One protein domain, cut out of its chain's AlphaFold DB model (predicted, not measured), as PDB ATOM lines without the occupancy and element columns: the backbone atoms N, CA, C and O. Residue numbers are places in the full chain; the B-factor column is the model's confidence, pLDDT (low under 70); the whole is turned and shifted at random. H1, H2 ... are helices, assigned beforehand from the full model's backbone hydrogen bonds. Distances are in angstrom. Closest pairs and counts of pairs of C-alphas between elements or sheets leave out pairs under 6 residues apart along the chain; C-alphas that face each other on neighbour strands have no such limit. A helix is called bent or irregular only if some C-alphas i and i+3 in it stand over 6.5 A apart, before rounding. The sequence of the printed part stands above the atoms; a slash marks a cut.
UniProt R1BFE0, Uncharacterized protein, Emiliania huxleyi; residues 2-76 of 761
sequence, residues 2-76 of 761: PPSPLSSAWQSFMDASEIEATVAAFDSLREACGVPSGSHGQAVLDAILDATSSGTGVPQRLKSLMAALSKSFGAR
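What this domain is: This is residues 2 to 76 of the 761 residues of an uncharacterized protein of Emiliania huxleyi (UniProt R1BFE0). Two helical hairpins, H3 with H4 and H1 with H2, make this domain, and they come together with H3 standing steeply to both helices of the other hairpin. Few C-alphas come close between the two hairpins, and the link of residues 33 to 41 leads from one to the other. The printed part has 75 residues with four named helices, in the order H1, H2, H3, H4, and no named strand; the class is all helix. The whole is compact, with a radius of gyration of the C-alphas of 12.0 A, and it spans 34 by 26 by 23 A.

Where its parts are: Begin with the longest helix, H4, residues 60 to 74: find C-alpha 60 at (-38.039, -46.098, 28.366) and go 21.0 A to C-alpha 74 at (-30.579, -36.752, 45.601). Before it in the ATOM lines is H3, residues 42 to 54, 18.2 A from first to last C-alpha. Farther back is H2, residues 19 to 32, 19.8 A long in the same measure. H1, residues 5 to 15, begins at C-alpha 5, (-49.202, -34.545, 23.919), and is 15.4 A long. No helix is bent or irregular.

How they stand to each other: Look first at H4 and H3, a helical hairpin: they touch, and their closest C-alphas, those of Lys 63 and Ser 53, are 5.8 A apart. They run opposite ways at a shallow tilt of 34 degrees, only just short of steep. From H3 move to H2: the two are close but not clearly touching, and their closest C-alphas, those of Ile 48 and Arg 30, are 7.1 A apart. They run the same way at a steep tilt of 67 degrees, only just short of about perpendicular. H3 and H1 are also close but not clearly touching, with the C-alphas of Thr 52 and Leu 6 the closest at 7.9 A. They run opposite ways at a steep tilt of 68 degrees, only just short of about perpendicular. H1 and H2 form the other helical hairpin: they touch, and their closest C-alphas, those of Phe 13 and Ala 25, are 4.8 A apart. They run opposite ways at a shallow tilt of 18 degrees. H4 is apart from H2, and only just apart from H1, where the closest C-alphas are 8.4 A apart. In H1, H2, H3 and H4 every O i to N i+4 pair is within hydrogen-bond range.

The domain as a whole: The two C-alphas farthest apart are those of Pro 2 and Arg 76, at 39.1 A, the first and last printed residues. The printed part has no cut. The links H1 to H2 and H3 to H4 are tight, the link H2 to H3, with 9 residues, is short, and none is long. The mean pLDDT of the printed part is 92.3, and no printed residue is under 70.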
ATOM      1  N   PRO A   2     -52.591 -41.808  17.722       70.31
ATOM      2  CA  PRO A   2     -51.678 -40.666  17.701       70.31
ATOM      3  C   PRO A   2     -50.847 -40.616  19.000       70.31
ATOM      4  O   PRO A   2     -51.342 -41.073  20.038       70.31
ATOM      5  N   PRO A   3     -49.596 -40.121  18.958       78.31
ATOM      6  CA  PRO A   3     -48.787 -39.944  20.161       78.31
ATOM      7  C   PRO A   3     -49.485 -38.988  21.137       78.31
ATOM      8  O   PRO A   3     -50.156 -38.043  20.723       78.31
ATOM      9  N   SER A   4     -49.345 -39.238  22.442       88.31
ATOM     10  CA  SER A   4     -49.874 -38.332  23.468       88.31
ATOM     11  C   SER A   4     -49.202 -36.949  23.368       88.31
ATOM     12  O   SER A   4     -48.083 -36.861  22.848       88.31
ATOM     13  N   PRO A   5     -49.829 -35.869  23.878       90.25
ATOM     14  CA  PRO A   5     -49.202 -34.545  23.919       90.25
ATOM     15  C   PRO A   5     -47.820 -34.577  24.583       90.25
ATOM     16  O   PRO A   5     -46.853 -34.067  24.025       90.25
ATOM     17  N   LEU A   6     -47.699 -35.301  25.702       93.38
ATOM     18  CA  LEU A   6     -46.433 -35.514  26.405       93.38
ATOM     19  C   LEU A   6     -45.390 -36.256  25.552       93.38
ATOM     20  O   LEU A   6     -44.228 -35.859  25.519       93.38
ATOM     21  N   SER A   7     -45.785 -37.325  24.850       92.44
ATOM     22  CA  SER A   7     -44.879 -38.081  23.968       92.44
ATOM     23  C   SER A   7     -44.383 -37.216  22.800       92.44
ATOM     24  O   SER A   7     -43.196 -37.233  22.479       92.44
ATOM     25  N   SER A   8     -45.269 -36.398  22.224       93.44
ATOM     26  CA  SER A   8     -44.942 -35.477  21.129       93.44
ATOM     27  C   SER A   8     -44.012 -34.350  21.584       93.44
ATOM     28  O   SER A   8     -43.035 -34.053  20.899       93.44
ATOM     29  N   ALA A   9     -44.267 -33.765  22.759       95.12
ATOM     30  CA  ALA A   9     -43.416 -32.728  23.336       95.12
ATOM     31  C   ALA A   9     -42.007 -33.257  23.644       95.12
ATOM     32  O   ALA A   9     -41.014 -32.632  23.275       95.12
ATOM     33  N   TRP A  10     -41.905 -34.460  24.225       95.31
ATOM     34  CA  TRP A  10     -40.618 -35.130  24.424       95.31
ATOM     35  C   TRP A  10     -39.884 -35.381  23.108       95.31
ATOM     36  O   TRP A  10     -38.687 -35.123  23.028       95.31
ATOM     37  N   GLN A  11     -40.577 -35.869  22.078       94.19
ATOM     38  CA  GLN A  11     -39.961 -36.106  20.774       94.19
ATOM     39  C   GLN A  11     -39.415 -34.800  20.176       94.19
ATOM     40  O   GLN A  11     -38.243 -34.747  19.815       94.19
ATOM     41  N   SER A  12     -40.214 -33.727  20.184       96.00
ATOM     42  CA  SER A  12     -39.784 -32.400  19.724       96.00
ATOM     43  C   SER A  12     -38.566 -31.885  20.495       96.00
ATOM     44  O   SER A  12     -37.642 -31.337  19.899       96.00
ATOM     45  N   PHE A  13     -38.530 -32.077  21.816       96.38
ATOM     46  CA  PHE A  13     -37.406 -31.652  22.651       96.38
ATOM     47  C   PHE A  13     -36.133 -32.462  22.375       96.38
ATOM     48  O   PHE A  13     -35.023 -31.922  22.348       96.38
ATOM     49  N   MET A  14     -36.268 -33.765  22.122       93.44
ATOM     50  CA  MET A  14     -35.138 -34.619  21.756       93.44
ATOM     51  C   MET A  14     -34.576 -34.264  20.376       93.44
ATOM     52  O   MET A  14     -33.353 -34.214  20.243       93.44
ATOM     53  N   ASP A  15     -35.435 -33.950  19.405       93.88
ATOM     54  CA  ASP A  15     -35.048 -33.654  18.019       93.88
ATOM     55  C   ASP A  15     -34.531 -32.222  17.820       93.88
ATOM     56  O   ASP A  15     -33.799 -31.950  16.867       93.88
ATOM     57  N   ALA A  16     -34.873 -31.300  18.725       95.12
ATOM     58  CA  ALA A  16     -34.393 -29.928  18.664       95.12
ATOM     59  C   ALA A  16     -32.857 -29.869  18.701       95.12
ATOM     60  O   ALA A  16     -32.215 -30.431  19.593       95.12
ATOM     61  N   SER A  17     -32.273 -29.170  17.729       91.44
ATOM     62  CA  SER A  17     -30.821 -29.029  17.581       91.44
ATOM     63  C   SER A  17     -30.350 -27.573  17.624       91.44
ATOM     64  O   SER A  17     -29.159 -27.320  17.692       91.44
ATOM     65  N   GLU A  18     -31.258 -26.604  17.679       92.44
ATOM     66  CA  GLU A  18     -30.927 -25.185  17.845       92.44
ATOM     67  C   GLU A  18     -31.452 -24.643  19.172       92.44
ATOM     68  O   GLU A  18     -32.366 -25.226  19.759       92.44
ATOM     69  N   ILE A  19     -30.888 -23.525  19.643       94.88
ATOM     70  CA  ILE A  19     -31.275 -22.906  20.921       94.88
ATOM     71  C   ILE A  19     -32.773 -22.593  20.941       94.88
ATOM     72  O   ILE A  19     -33.487 -23.088  21.811       94.88
ATOM     73  N   GLU A  20     -33.247 -21.817  19.964       95.38
ATOM     74  CA  GLU A  20     -34.646 -21.387  19.871       95.38
ATOM     75  C   GLU A  20     -35.602 -22.586  19.832       95.38
ATOM     76  O   GLU A  20     -36.529 -22.670  20.635       95.38
ATOM     77  N   ALA A  21     -35.318 -23.564  18.966       96.69
ATOM     78  CA  ALA A  21     -36.117 -24.780  18.852       96.69
ATOM     79  C   ALA A  21     -36.111 -25.605  20.150       96.69
ATOM     80  O   ALA A  21     -37.134 -26.171  20.528       96.69
ATOM     81  N   THR A  22     -34.973 -25.669  20.849       97.50
ATOM     82  CA  THR A  22     -34.833 -26.421  22.106       97.50
ATOM     83  C   THR A  22     -35.633 -25.769  23.225       97.50
ATOM     84  O   THR A  22     -36.329 -26.474  23.953       97.50
ATOM     85  N   VAL A  23     -35.574 -24.439  23.345       97.00
ATOM     86  CA  VAL A  23     -36.339 -23.687  24.348       97.00
ATOM     87  C   VAL A  23     -37.839 -23.781  24.060       97.00
ATOM     88  O   VAL A  23     -38.593 -24.163  24.947       97.00
ATOM     89  N   ALA A  24     -38.274 -23.574  22.813       96.88
ATOM     90  CA  ALA A  24     -39.689 -23.688  22.442       96.88
ATOM     91  C   ALA A  24     -40.252 -25.109  22.653       96.88
ATOM     92  O   ALA A  24     -41.370 -25.294  23.147       96.88
ATOM     93  N   ALA A  25     -39.469 -26.139  22.312       97.75
ATOM     94  CA  ALA A  25     -39.851 -27.525  22.567       97.75
ATOM     95  C   ALA A  25     -39.894 -27.843  24.070       97.75
ATOM     96  O   ALA A  25     -40.743 -28.618  24.513       97.75
ATOM     97  N   PHE A  26     -39.011 -27.233  24.863       97.06
ATOM     98  CA  PHE A  26     -39.040 -27.349  26.315       97.06
ATOM     99  C   PHE A  26     -40.266 -26.665  26.926       97.06
ATOM    100  O   PHE A  26     -40.895 -27.252  27.798       97.06
ATOM    101  N   ASP A  27     -40.664 -25.489  26.444       95.75
ATOM    102  CA  ASP A  27     -41.882 -24.811  26.903       95.75
ATOM    103  C   ASP A  27     -43.129 -25.671  26.651       95.75
ATOM    104  O   ASP A  27     -43.956 -25.856  27.546       95.75
ATOM    105  N   SER A  28     -43.196 -26.313  25.481       95.81
ATOM    106  CA  SER A  28     -44.247 -27.289  25.162       95.81
ATOM    107  C   SER A  28     -44.214 -28.507  26.099       95.81
ATOM    108  O   SER A  28     -45.255 -29.023  26.508       95.81
ATOM    109  N   LEU A  29     -43.016 -28.980  26.467       96.19
ATOM    110  CA  LEU A  29     -42.842 -30.079  27.421       96.19
ATOM    111  C   LEU A  29     -43.284 -29.679  28.834       96.19
ATOM    112  O   LEU A  29     -43.948 -30.463  29.508       96.19
ATOM    113  N   ARG A  30     -42.959 -28.462  29.277       95.69
ATOM    114  CA  ARG A  30     -43.404 -27.917  30.566       95.69
ATOM    115  C   ARG A  30     -44.924 -27.864  30.652       95.69
ATOM    116  O   ARG A  30     -45.483 -28.311  31.651       95.69
ATOM    117  N   GLU A  31     -45.578 -27.365  29.604       94.62
ATOM    118  CA  GLU A  31     -47.039 -27.315  29.517       94.62
ATOM    119  C   GLU A  31     -47.643 -28.725  29.581       94.62
ATOM    120  O   GLU A  31     -48.532 -28.984  30.392       94.62
ATOM    121  N   ALA A  32     -47.098 -29.673  28.809       94.38
ATOM    122  CA  ALA A  32     -47.557 -31.062  28.807       94.38
ATOM    123  C   ALA A  32     -47.362 -31.785  30.156       94.38
ATOM    124  O   ALA A  32     -48.102 -32.724  30.456       94.38
ATOM    125  N   CYS A  33     -46.387 -31.358  30.964       94.94
ATOM    126  CA  CYS A  33     -46.132 -31.866  32.314       94.94
ATOM    127  C   CYS A  33     -46.906 -31.107  33.410       94.94
ATOM    128  O   CYS A  33     -46.763 -31.439  34.584       94.94
ATOM    129  N   GLY A  34     -47.699 -30.086  33.064       93.69
ATOM    130  CA  GLY A  34     -48.443 -29.283  34.039       93.69
ATOM    131  C   GLY A  34     -47.557 -28.412  34.935       93.69
ATOM    132  O   GLY A  34     -47.953 -28.084  36.054       93.69
ATOM    133  N   VAL A  35     -46.358 -28.041  34.474       93.25
ATOM    134  CA  VAL A  35     -45.460 -27.152  35.221       93.25
ATOM    135  C   VAL A  35     -46.063 -25.742  35.243       93.25
ATOM    136  O   VAL A  35     -46.309 -25.183  34.170       93.25
ATOM    137  N   PRO A  36     -46.268 -25.114  36.416       87.88
ATOM    138  CA  PRO A  36     -46.815 -23.765  36.466       87.88
ATOM    139  C   PRO A  36     -45.925 -22.742  35.742       87.88
ATOM    140  O   PRO A  36     -44.692 -22.858  35.673       87.88
ATOM    141  N   SER A  37     -46.559 -21.710  35.188       82.75
ATOM    142  CA  SER A  37     -45.855 -20.609  34.528       82.75
ATOM    143  C   SER A  37     -44.936 -19.889  35.519       82.75
ATOM    144  O   SER A  37     -45.343 -19.585  36.638       82.75
ATOM    145  N   GLY A  38     -43.688 -19.636  35.120       81.31
ATOM    146  CA  GLY A  38     -42.682 -18.994  35.976       81.31
ATOM    147  C   GLY A  38     -42.051 -19.895  37.048       81.31
ATOM    148  O   GLY A  38     -41.210 -19.424  37.807       81.31
ATOM    149  N   SER A  39     -42.409 -21.184  37.135       88.44
ATOM    150  CA  SER A  39     -41.717 -22.118  38.035       88.44
ATOM    151  C   SER A  39     -40.313 -22.463  37.528       88.44
ATOM    152  O   SER A  39     -40.130 -22.789  36.353       88.44
ATOM    153  N   HIS A  40     -39.338 -22.474  38.432       90.75
ATOM    154  CA  HIS A  40     -37.941 -22.829  38.169       90.75
ATOM    155  C   HIS A  40     -37.416 -23.798  39.241       90.75
ATOM    156  O   HIS A  40     -38.099 -24.077  40.229       90.75
ATOM    157  N   GLY A  41     -36.210 -24.327  39.035       90.12
ATOM    158  CA  GLY A  41     -35.530 -25.232  39.965       90.12
ATOM    159  C   GLY A  41     -36.238 -26.576  40.162       90.12
ATOM    160  O   GLY A  41     -36.863 -27.113  39.247       90.12
ATOM    161  N   GLN A  42     -36.144 -27.115  41.382       89.00
ATOM    162  CA  GLN A  42     -36.572 -28.478  41.713       89.00
ATOM    163  C   GLN A  42     -38.048 -28.767  41.390       89.00
ATOM    164  O   GLN A  42     -38.361 -29.852  40.917       89.00
ATOM    165  N   ALA A  43     -38.946 -27.788  41.540       91.44
ATOM    166  CA  ALA A  43     -40.362 -27.965  41.207       91.44
ATOM    167  C   ALA A  43     -40.588 -28.344  39.728       91.44
ATOM    168  O   ALA A  43     -41.506 -29.096  39.407       91.44
ATOM    169  N   VAL A  44     -39.739 -27.841  38.824       94.56
ATOM    170  CA  VAL A  44     -39.775 -28.197  37.398       94.56
ATOM    171  C   VAL A  44     -39.305 -29.634  37.200       94.56
ATOM    172  O   VAL A  44     -39.966 -30.400  36.501       94.56
ATOM    173  N   LEU A  45     -38.187 -30.001  37.834       94.25
ATOM    174  CA  LEU A  45     -37.634 -31.353  37.774       94.25
ATOM    175  C   LEU A  45     -38.656 -32.386  38.262       94.25
ATOM    176  O   LEU A  45     -38.895 -33.372  37.566       94.25
ATOM    177  N   ASP A  46     -39.277 -32.140  39.415       94.31
ATOM    178  CA  ASP A  46     -40.238 -33.049  40.041       94.31
ATOM    179  C   ASP A  46     -41.482 -33.248  39.165       94.31
ATOM    180  O   ASP A  46     -41.888 -34.383  38.914       94.31
ATOM    181  N   ALA A  47     -42.047 -32.163  38.624       95.25
ATOM    182  CA  ALA A  47     -43.212 -32.227  37.744       95.25
ATOM    183  C   ALA A  47     -42.916 -32.983  36.436       95.25
ATOM    184  O   ALA A  47     -43.698 -33.837  36.013       95.25
ATOM    185  N   ILE A  48     -41.762 -32.726  35.807       96.06
ATOM    186  CA  ILE A  48     -41.359 -33.451  34.593       96.06
ATOM    187  C   ILE A  48     -41.078 -34.921  34.917       96.06
ATOM    188  O   ILE A  48     -41.466 -35.797  34.140       96.06
ATOM    189  N   LEU A  49     -40.423 -35.221  36.041       96.00
ATOM    190  CA  LEU A  49     -40.134 -36.588  36.469       96.00
ATOM    191  C   LEU A  49     -41.418 -37.390  36.697       96.00
ATOM    192  O   LEU A  49     -41.520 -38.513  36.192       96.00
ATOM    193  N   ASP A  50     -42.387 -36.827  37.417       95.31
ATOM    194  CA  ASP A  50     -43.666 -37.476  37.711       95.31
ATOM    195  C   ASP A  50     -44.457 -37.757  36.426       95.31
ATOM    196  O   ASP A  50     -44.814 -38.909  36.142       95.31
ATOM    197  N   ALA A  51     -44.616 -36.740  35.572       95.25
ATOM    198  CA  ALA A  51     -45.296 -36.869  34.285       95.25
ATOM    199  C   ALA A  51     -44.596 -37.877  33.356       95.25
ATOM    200  O   ALA A  51     -45.242 -38.701  32.710       95.25
ATOM    201  N   THR A  52     -43.262 -37.872  33.308       95.06
ATOM    202  CA  THR A  52     -42.470 -38.790  32.466       95.06
ATOM    203  C   THR A  52     -42.563 -40.233  32.966       95.06
ATOM    204  O   THR A  52     -42.647 -41.171  32.165       95.06
ATOM    205  N   SER A  53     -42.567 -40.433  34.284       93.31
ATOM    206  CA  SER A  53     -42.619 -41.760  34.904       93.31
ATOM    207  C   SER A  53     -43.991 -42.409  34.713       93.31
ATOM    208  O   SER A  53     -44.071 -43.546  34.227       93.31
ATOM    209  N   SER A  54     -45.058 -41.662  35.010       90.38
ATOM    210  CA  SER A  54     -46.456 -42.097  34.890       90.38
ATOM    211  C   SER A  54     -46.987 -42.076  33.447       90.38
ATOM    212  O   SER A  54     -47.923 -42.805  33.113       90.38
ATOM    213  N   GLY A  55     -46.357 -41.296  32.563       85.31
ATOM    214  CA  GLY A  55     -46.785 -41.073  31.188       85.31
ATOM    215  C   GLY A  55     -46.815 -42.332  30.317       85.31
ATOM    216  O   GLY A  55     -45.856 -43.119  30.252       85.31
ATOM    217  N   THR A  56     -47.918 -42.493  29.583       81.56
ATOM    218  CA  THR A  56     -48.085 -43.527  28.554       81.56
ATOM    219  C   THR A  56     -47.446 -43.079  27.235       81.56
ATOM    220  O   THR A  56     -47.526 -41.914  26.842       81.56
ATOM    221  N   GLY A  57     -46.764 -43.999  26.542       83.25
ATOM    222  CA  GLY A  57     -46.103 -43.709  25.260       83.25
ATOM    223  C   GLY A  57     -44.791 -42.915  25.353       83.25
ATOM    224  O   GLY A  57     -44.235 -42.546  24.320       83.25
ATOM    225  N   VAL A  58     -44.275 -42.664  26.561       89.62
ATOM    226  CA  VAL A  58     -42.939 -42.083  26.768       89.62
ATOM    227  C   VAL A  58     -41.878 -43.193  26.664       89.62
ATOM    228  O   VAL A  58     -41.962 -44.172  27.413       89.62
ATOM    229  N   PRO A  59     -40.874 -43.076  25.770       89.31
ATOM    230  CA  PRO A  59     -39.825 -44.083  25.612       89.31
ATOM    231  C   PRO A  59     -39.056 -44.378  26.906       89.31
ATOM    232  O   PRO A  59     -38.647 -43.460  27.618       89.31
ATOM    233  N   GLN A  60     -38.751 -45.658  27.157       90.06
ATOM    234  CA  GLN A  60     -38.039 -46.098  28.366       90.06
ATOM    235  C   GLN A  60     -36.701 -45.371  28.573       90.06
ATOM    236  O   GLN A  60     -36.350 -45.046  29.702       90.06
ATOM    237  N   ARG A  61     -35.983 -45.048  27.489       89.00
ATOM    238  CA  ARG A  61     -34.727 -44.279  27.548       89.00
ATOM    239  C   ARG A  61     -34.884 -42.910  28.227       89.00
ATOM    240  O   ARG A  61     -33.981 -42.493  28.939       89.00
ATOM    241  N   LEU A  62     -36.020 -42.232  28.032       90.75
ATOM    242  CA  LEU A  62     -36.291 -40.914  28.620       90.75
ATOM    243  C   LEU A  62     -36.678 -41.050  30.093       90.75
ATOM    244  O   LEU A  62     -36.204 -40.282  30.924       90.75
ATOM    245  N   LYS A  63     -37.444 -42.096  30.434       93.31
ATOM    246  CA  LYS A  63     -37.711 -42.462  31.834       93.31
ATOM    247  C   LYS A  63     -36.405 -42.722  32.588       93.31
ATOM    248  O   LYS A  63     -36.216 -42.210  33.686       93.31
ATOM    249  N   SER A  64     -35.476 -43.458  31.975       92.31
ATOM    250  CA  SER A  64     -34.146 -43.709  32.540       92.31
ATOM    251  C   SER A  64     -33.305 -42.438  32.683       92.31
ATOM    252  O   SER A  64     -32.638 -42.294  33.702       92.31
ATOM    253  N   LEU A  65     -33.350 -41.516  31.713       91.88
ATOM    254  CA  LEU A  65     -32.667 -40.220  31.806       91.88
ATOM    255  C   LEU A  65     -33.173 -39.407  33.006       91.88
ATOM    256  O   LEU A  65     -32.373 -38.988  33.839       91.88
ATOM    257  N   MET A  66     -34.491 -39.235  33.135       94.94
ATOM    258  CA  MET A  66     -35.077 -38.474  34.245       94.94
ATOM    259  C   MET A  66     -34.819 -39.136  35.602       94.94
ATOM    260  O   MET A  66     -34.468 -38.452  36.561       94.94
ATOM    261  N   ALA A  67     -34.911 -40.467  35.682       93.81
ATOM    262  CA  ALA A  67     -34.567 -41.205  36.895       93.81
ATOM    263  C   ALA A  67     -33.085 -41.037  37.276       93.81
ATOM    264  O   ALA A  67     -32.764 -40.910  38.457       93.81
ATOM    265  N   ALA A  68     -32.178 -41.005  36.293       92.62
ATOM    266  CA  ALA A  68     -30.762 -40.750  36.534       92.62
ATOM    267  C   ALA A  68     -30.521 -39.320  37.042       92.62
ATOM    268  O   ALA A  68     -29.789 -39.154  38.013       92.62
ATOM    269  N   LEU A  69     -31.174 -38.308  36.458       93.12
ATOM    270  CA  LEU A  69     -31.086 -36.920  36.932       93.12
ATOM    271  C   LEU A  69     -31.614 -36.762  38.363       93.12
ATOM    272  O   LEU A  69     -30.930 -36.180  39.200       93.12
ATOM    273  N   SER A  70     -32.776 -37.346  38.667       93.94
ATOM    274  CA  SER A  70     -33.351 -37.351  40.018       93.94
ATOM    275  C   SER A  70     -32.432 -38.042  41.033       93.94
ATOM    276  O   SER A  70     -32.173 -37.507  42.111       93.94
ATOM    277  N   LYS A  71     -31.854 -39.194  40.666       93.69
ATOM    278  CA  LYS A  71     -30.871 -39.892  41.505       93.69
ATOM    279  C   LYS A  71     -29.618 -39.044  41.733       93.69
ATOM    280  O   LYS A  71     -29.118 -38.997  42.854       93.69
ATOM    281  N   SER A  72     -29.106 -38.392  40.689       92.88
ATOM    282  CA  SER A  72     -27.933 -37.517  40.780       92.88
ATOM    283  C   SER A  72     -28.190 -36.313  41.684       92.88
ATOM    284  O   SER A  72     -27.316 -35.991  42.485       92.88
ATOM    285  N   PHE A  73     -29.380 -35.705  41.598       92.69
ATOM    286  CA  PHE A  73     -29.827 -34.621  42.478       92.69
ATOM    287  C   PHE A  73     -29.842 -35.079  43.942       92.69
ATOM    288  O   PHE A  73     -29.175 -34.487  44.784       92.69
ATOM    289  N   GLY A  74     -30.504 -36.203  44.239       91.81
ATOM    290  CA  GLY A  74     -30.579 -36.752  45.601       91.81
ATOM    291  C   GLY A  74     -29.238 -37.216  46.186       91.81
ATOM    292  O   GLY A  74     -29.143 -37.440  47.389       91.81
ATOM    293  N   ALA A  75     -28.202 -37.365  45.355       92.56
ATOM    294  CA  ALA A  75     -26.848 -37.701  45.786       92.56
ATOM    295  C   ALA A  75     -25.982 -36.469  46.110       92.56
ATOM    296  O   ALA A  75     -24.846 -36.637  46.558       92.56
ATOM    297  N   ARG A  76     -26.458 -35.243  45.846       93.19
ATOM    298  CA  ARG A  76     -25.710 -34.018  46.152       93.19
ATOM    299  C   ARG A  76     -25.817 -33.638  47.632       93.19
ATOM    300  O   ARG A  76     -26.844 -33.904  48.253       93.19
TER     301      ARG A  76